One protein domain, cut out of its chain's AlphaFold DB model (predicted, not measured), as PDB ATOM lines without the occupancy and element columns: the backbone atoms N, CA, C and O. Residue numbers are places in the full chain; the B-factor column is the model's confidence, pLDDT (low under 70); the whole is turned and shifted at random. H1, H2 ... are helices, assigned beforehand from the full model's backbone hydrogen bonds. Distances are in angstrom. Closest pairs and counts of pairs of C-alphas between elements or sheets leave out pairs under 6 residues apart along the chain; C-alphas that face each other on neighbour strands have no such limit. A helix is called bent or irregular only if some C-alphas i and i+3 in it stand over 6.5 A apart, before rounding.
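Overview. This is residues 2 to 45 of the 144 residues of the protein "AA_permease domain-containing protein" of Bacillus sporothermodurans (UniProt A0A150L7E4). One long helix, H3, reaches out as an arm from a small compact head; the head holds the two short helices H1 and H2, the links after them and the first turns of H3, and residues 32 to 45 stick out from it. In the head, H1 and H2 pack on each other, H2 packs on the beginning of H3 at residues 25 to 27, and the link of residues 17 to 24 loops out and back before H3 begins. The printed part has 44 residues, with three named helices in the order H1, H2, H3 and no named strand, and its class is all helix. The whole is loose, with a radius of gyration of the C-alphas of 12.8 A, and it spans 35 by 24 by 11 A, its length made by the arm.

Arrangement. H1, residues 2 to 7, touches H2, residues 13 to 16, with 11 pairs of C-alphas within 8 A; their closest C-alphas, those of Val 3 and Ala 16, are 4.9 A apart. H2 touches H3, residues 25 to 44, with 5 pairs of C-alphas within 8 A, and H3 touches H2 with residues 25 to 27 alone. The closest C-alphas of H2 and H3 are those of Phe 15 and Ala 27, 5.2 A apart. H1 and H3 are close but not clearly touching: their closest C-alphas, those of Val 3 and Ala 27, are 6.6 A apart. The lines of H1 and H3 stand at a shallow tilt of 27 degrees, and the two helices run opposite ways. Every O i to N i+4 pair is within hydrogen-bond range in H1 and H3, while H2, with 4 residues, is too short for such a pair and has its one O i to N i+3 pair within range.

Along the chain. H1 runs from Val 2, with its C-alpha at (-36.980, -41.665, -39.017), to Glu 7. H2 runs from Lys 13 to Ala 16, whose C-alpha is at (-34.347, -41.174, -31.526). H3 runs from Pro 25, C-alpha at (-29.851, -33.729, -34.048), to Val 44, C-alpha at (-24.766, -33.923, -61.983), a length of 28.4 A. No helix is bent.

Size, cuts and confidence. The two C-alphas farthest apart are those of Lys 20 and Met 45, at 38.2 A. Residues 32 to 45, of which 32 to 44 belong to H3, stand free; the 30 residues without them span 24 by 16 by 11 A, with a radius of gyration of 8.3 A. The link from H1 to H2 is tight, with 5 residues, and that from H2 to H3 is short, with 8 residues. The printed part has no cut. Its mean pLDDT is 85.4, and residue 20 is the one printed residue under 70.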
ATOM      1  N   VAL A   2     -38.137 -40.862 -39.503       86.12
ATOM      2  CA  VAL A   2     -36.980 -41.665 -39.017       86.12
ATOM      3  C   VAL A   2     -36.896 -41.748 -37.483       86.12
ATOM      4  O   VAL A   2     -36.516 -42.776 -36.938       86.12
ATOM      5  N   VAL A   3     -37.302 -40.686 -36.781       87.31
ATOM      6  CA  VAL A   3     -37.344 -40.641 -35.309       87.31
ATOM      7  C   VAL A   3     -38.339 -41.654 -34.741       87.31
ATOM      8  O   VAL A   3     -37.959 -42.432 -33.877       87.31
ATOM      9  N   THR A   4     -39.571 -41.689 -35.257       86.69
ATOM     10  CA  THR A   4     -40.620 -42.604 -34.776       86.69
ATOM     11  C   THR A   4     -40.257 -44.057 -35.071       86.69
ATOM     12  O   THR A   4     -40.364 -44.899 -34.195       86.69
ATOM     13  N   LEU A   5     -39.684 -44.338 -36.250       84.94
ATOM     14  CA  LEU A   5     -39.159 -45.672 -36.574       84.94
ATOM     15  C   LEU A   5     -38.039 -46.111 -35.616       84.94
ATOM     16  O   LEU A   5     -37.930 -47.285 -35.281       84.94
ATOM     17  N   ALA A   6     -37.196 -45.181 -35.161       87.50
ATOM     18  CA  ALA A   6     -36.154 -45.485 -34.185       87.50
ATOM     19  C   ALA A   6     -36.707 -45.668 -32.760       87.50
ATOM     20  O   ALA A   6     -36.124 -46.425 -31.983       87.50
ATOM     21  N   GLU A   7     -37.813 -44.999 -32.420       86.12
ATOM     22  CA  GLU A   7     -38.554 -45.203 -31.168       86.12
ATOM     23  C   GLU A   7     -39.254 -46.575 -31.151       86.12
ATOM     24  O   GLU A   7     -39.161 -47.282 -30.148       86.12
ATOM     25  N   ASP A   8     -39.833 -47.001 -32.280       83.69
ATOM     26  CA  ASP A   8     -40.483 -48.312 -32.456       83.69
ATOM     27  C   ASP A   8     -39.479 -49.481 -32.601       83.69
ATOM     28  O   ASP A   8     -39.853 -50.654 -32.548       83.69
ATOM     29  N   GLY A   9     -38.181 -49.175 -32.733       81.00
ATOM     30  CA  GLY A   9     -37.093 -50.154 -32.837       81.00
ATOM     31  C   GLY A   9     -36.783 -50.642 -34.257       81.00
ATOM     32  O   GLY A   9     -35.897 -51.481 -34.419       81.00
ATOM     33  N   ASP A  10     -37.450 -50.090 -35.272       81.81
ATOM     34  CA  ASP A  10     -37.257 -50.397 -36.696       81.81
ATOM     35  C   ASP A  10     -36.099 -49.604 -37.343       81.81
ATOM     36  O   ASP A  10     -35.688 -49.894 -38.466       81.81
ATOM     37  N   ALA A  11     -35.528 -48.616 -36.641       84.62
ATOM     38  CA  ALA A  11     -34.344 -47.866 -37.070       84.62
ATOM     39  C   ALA A  11     -33.314 -47.693 -35.928       84.62
ATOM     40  O   ALA A  11     -33.653 -47.842 -34.752       84.62
ATOM     41  N   PRO A  12     -32.034 -47.369 -36.224       84.62
ATOM     42  CA  PRO A  12     -31.008 -47.200 -35.197       84.62
ATOM     43  C   PRO A  12     -31.401 -46.176 -34.124       84.62
ATOM     44  O   PRO A  12     -31.707 -45.023 -34.432       84.62
ATOM     45  N   LYS A  13     -31.293 -46.567 -32.845       83.62
ATOM     46  CA  LYS A  13     -31.657 -45.739 -31.673       83.62
ATOM     47  C   LYS A  13     -30.978 -44.365 -31.638       83.62
ATOM     48  O   LYS A  13     -31.470 -43.441 -30.994       83.62
ATOM     49  N   VAL A  14     -29.861 -44.213 -32.351       84.62
ATOM     50  CA  VAL A  14     -29.143 -42.942 -32.523       84.62
ATOM     51  C   VAL A  14     -30.058 -41.849 -33.092       84.62
ATOM     52  O   VAL A  14     -29.947 -40.694 -32.682       84.62
ATOM     53  N   PHE A  15     -31.012 -42.199 -33.961       83.88
ATOM     54  CA  PHE A  15     -31.945 -41.237 -34.554       83.88
ATOM     55  C   PHE A  15     -33.064 -40.779 -33.607       83.88
ATOM     56  O   PHE A  15     -33.607 -39.694 -33.808       83.88
ATOM     57  N   ALA A  16     -33.377 -41.552 -32.561       83.75
ATOM     58  CA  ALA A  16     -34.347 -41.174 -31.526       83.75
ATOM     59  C   ALA A  16     -33.728 -40.316 -30.406       83.75
ATOM     60  O   ALA A  16     -34.441 -39.747 -29.576       83.75
ATOM     61  N   LYS A  17     -32.394 -40.194 -30.359       80.50
ATOM     62  CA  LYS A  17     -31.700 -39.449 -29.304       80.50
ATOM     63  C   LYS A  17     -32.012 -37.954 -29.411       80.50
ATOM     64  O   LYS A  17     -31.576 -37.289 -30.348       80.50
ATOM     65  N   LYS A  18     -32.740 -37.415 -28.430       77.31
ATOM     66  CA  LYS A  18     -33.076 -35.985 -28.341       77.31
ATOM     67  C   LYS A  18     -31.870 -35.184 -27.838       77.31
ATOM     68  O   LYS A  18     -31.178 -35.605 -26.914       77.31
ATOM     69  N   GLY A  19     -31.598 -34.045 -28.472       74.50
ATOM     70  CA  GLY A  19     -30.548 -33.107 -28.071       74.50
ATOM     71  C   GLY A  19     -31.032 -32.068 -27.053       74.50
ATOM     72  O   GLY A  19     -32.191 -32.071 -26.639       74.50
ATOM     73  N   LYS A  20     -30.148 -31.123 -26.699       69.88
ATOM     74  CA  LYS A  20     -30.435 -30.030 -25.744       69.88
ATOM     75  C   LYS A  20     -31.641 -29.165 -26.143       69.88
ATOM     76  O   LYS A  20     -32.330 -28.639 -25.281       69.88
ATOM     77  N   LEU A  21     -31.925 -29.066 -27.441       72.50
ATOM     78  CA  LEU A  21     -33.029 -28.287 -28.008       72.50
ATOM     79  C   LEU A  21     -34.329 -29.103 -28.177       72.50
ATOM     80  O   LEU A  21     -35.179 -28.733 -28.977       72.50
ATOM     81  N   LYS A  22     -34.480 -30.251 -27.490       75.56
ATOM     82  CA  LYS A  22     -35.600 -31.218 -27.635       75.56
ATOM     83  C   LYS A  22     -35.805 -31.787 -29.051       75.56
ATOM     84  O   LYS A  22     -36.687 -32.617 -29.253       75.56
ATOM     85  N   VAL A  23     -34.959 -31.413 -30.006       79.56
ATOM     86  CA  VAL A  23     -34.920 -31.949 -31.368       79.56
ATOM     87  C   VAL A  23     -33.859 -33.049 -31.485       79.56
ATOM     88  O   VAL A  23     -32.815 -32.950 -30.835       79.56
ATOM     89  N   PRO A  24     -34.091 -34.104 -32.284       85.00
ATOM     90  CA  PRO A  24     -33.109 -35.157 -32.529       85.00
ATOM     91  C   PRO A  24     -32.068 -34.699 -33.569       85.00
ATOM     92  O   PRO A  24     -32.375 -34.649 -34.765       85.00
ATOM     93  N   PRO A  25     -30.825 -34.366 -33.161       84.81
ATOM     94  CA  PRO A  25     -29.851 -33.729 -34.048       84.81
ATOM     95  C   PRO A  25     -29.380 -34.660 -35.170       84.81
ATOM     96  O   PRO A  25     -29.159 -34.204 -36.286       84.81
ATOM     97  N   PHE A  26     -29.284 -35.969 -34.916       87.25
ATOM     98  CA  PHE A  26     -28.874 -36.945 -35.931       87.25
ATOM     99  C   PHE A  26     -29.918 -37.111 -37.041       87.25
ATOM    100  O   PHE A  26     -29.556 -37.205 -38.210       87.25
ATOM    101  N   ALA A  27     -31.210 -37.097 -36.700       87.94
ATOM    102  CA  ALA A  27     -32.282 -37.161 -37.693       87.94
ATOM    103  C   ALA A  27     -32.359 -35.876 -38.536       87.94
ATOM    104  O   ALA A  27     -32.597 -35.938 -39.744       87.94
ATOM    105  N   LEU A  28     -32.115 -34.714 -37.918       89.81
ATOM    106  CA  LEU A  28     -32.005 -33.442 -38.637       89.81
ATOM    107  C   LEU A  28     -30.803 -33.434 -39.583       89.81
ATOM    108  O   LEU A  28     -30.966 -33.112 -40.755       89.81
ATOM    109  N   CYS A  29     -29.630 -33.848 -39.102       90.75
ATOM    110  CA  CYS A  29     -28.421 -33.953 -39.917       90.75
ATOM    111  C   CYS A  29     -28.651 -34.856 -41.135       90.75
ATOM    112  O   CYS A  29     -28.405 -34.434 -42.259       90.75
ATOM    113  N   LEU A  30     -29.242 -36.041 -40.938       91.56
ATOM    114  CA  LEU A  30     -29.601 -36.947 -42.033       91.56
ATOM    115  C   LEU A  30     -30.509 -36.275 -43.076       91.56
ATOM    116  O   LEU A  30     -30.305 -36.448 -44.275       91.56
ATOM    117  N   THR A  31     -31.493 -35.496 -42.626       91.44
ATOM    118  CA  THR A  31     -32.428 -34.788 -43.515       91.44
ATOM    119  C   THR A  31     -31.713 -33.699 -44.319       91.44
ATOM    120  O   THR A  31     -31.915 -33.595 -45.527       91.44
ATOM    121  N   ILE A  32     -30.834 -32.926 -43.673       94.00
ATOM    122  CA  ILE A  32     -30.005 -31.905 -44.330       94.00
ATOM    123  C   ILE A  32     -29.075 -32.560 -45.357       94.00
ATOM    124  O   ILE A  32     -29.010 -32.107 -46.496       94.00
ATOM    125  N   CYS A  33     -28.406 -33.658 -44.994       94.88
ATOM    126  CA  CYS A  33     -27.570 -34.420 -45.918       94.88
ATOM    127  C   CYS A  33     -28.373 -34.913 -47.127       94.88
ATOM    128  O   CYS A  33     -27.927 -34.739 -48.256       94.88
ATOM    129  N   GLY A  34     -29.573 -35.462 -46.913       92.38
ATOM    130  CA  GLY A  34     -30.463 -35.881 -47.999       92.38
ATOM    131  C   GLY A  34     -30.835 -34.730 -48.940       92.38
ATOM    132  O   GLY A  34     -30.821 -34.904 -50.157       92.38
ATOM    133  N   LEU A  35     -31.096 -33.539 -48.393       92.69
ATOM    134  CA  LEU A  35     -31.383 -32.339 -49.182       92.69
ATOM    135  C   LEU A  35     -30.172 -31.902 -50.021       92.69
ATOM    136  O   LEU A  35     -30.313 -31.658 -51.215       92.69
ATOM    137  N   ILE A  36     -28.981 -31.846 -49.418       94.62
ATOM    138  CA  ILE A  36     -27.735 -31.489 -50.116       94.62
ATOM    139  C   ILE A  36     -27.467 -32.477 -51.256       94.62
ATOM    140  O   ILE A  36     -27.192 -32.067 -52.382       94.62
ATOM    141  N   VAL A  37     -27.600 -33.776 -50.980       91.25
ATOM    142  CA  VAL A  37     -27.441 -34.841 -51.976       91.25
ATOM    143  C   VAL A  37     -28.435 -34.657 -53.124       91.25
ATOM    144  O   VAL A  37     -28.018 -34.690 -54.275       91.25
ATOM    145  N   SER A  38     -29.709 -34.366 -52.840       88.62
ATOM    146  CA  SER A  38     -30.722 -34.083 -53.871       88.62
ATOM    147  C   SER A  38     -30.315 -32.931 -54.803       88.62
ATOM    148  O   SER A  38     -30.405 -33.054 -56.025       88.62
ATOM    149  N   ILE A  39     -29.784 -31.838 -54.244       89.56
ATOM    150  CA  ILE A  39     -29.309 -30.680 -55.021       89.56
ATOM    151  C   ILE A  39     -28.120 -31.066 -55.913       89.56
ATOM    152  O   ILE A  39     -28.086 -30.706 -57.090       89.56
ATOM    153  N   ILE A  40     -27.159 -31.827 -55.381       90.50
ATOM    154  CA  ILE A  40     -25.997 -32.291 -56.151       90.50
ATOM    155  C   ILE A  40     -26.440 -33.232 -57.276       90.50
ATOM    156  O   ILE A  40     -26.001 -33.067 -58.416       90.50
ATOM    157  N   LEU A  41     -27.334 -34.184 -56.985       86.19
ATOM    158  CA  LEU A  41     -27.886 -35.100 -57.985       86.19
ATOM    159  C   LEU A  41     -28.568 -34.337 -59.117       86.19
ATOM    160  O   LEU A  41     -28.304 -34.634 -60.277       86.19
ATOM    161  N   SER A  42     -29.378 -33.332 -58.789       84.75
ATOM    162  CA  SER A  42     -30.042 -32.479 -59.781       84.75
ATOM    163  C   SER A  42     -29.046 -31.801 -60.727       84.75
ATOM    164  O   SER A  42     -29.320 -31.635 -61.913       84.75
ATOM    165  N   ARG A  43     -27.845 -31.454 -60.242       84.12
ATOM    166  CA  ARG A  43     -26.831 -30.801 -61.076       84.12
ATOM    167  C   ARG A  43     -25.985 -31.764 -61.908       84.12
ATOM    168  O   ARG A  43     -25.524 -31.367 -62.979       84.12
ATOM    169  N   VAL A  44     -25.723 -32.966 -61.399       84.75
ATOM    170  CA  VAL A  44     -24.766 -33.923 -61.983       84.75
ATOM    171  C   VAL A  44     -25.450 -34.965 -62.869       84.75
ATOM    172  O   VAL A  44     -24.823 -35.483 -63.793       84.75
ATOM    173  N   MET A  45     -26.710 -35.306 -62.600       81.56
ATOM    174  CA  MET A  45     -27.358 -36.421 -63.283       81.56
ATOM    175  C   MET A  45     -27.820 -36.069 -64.700       81.56
ATOM    176  O   MET A  45     -28.422 -35.019 -64.907       81.56
TER     177      MET A  45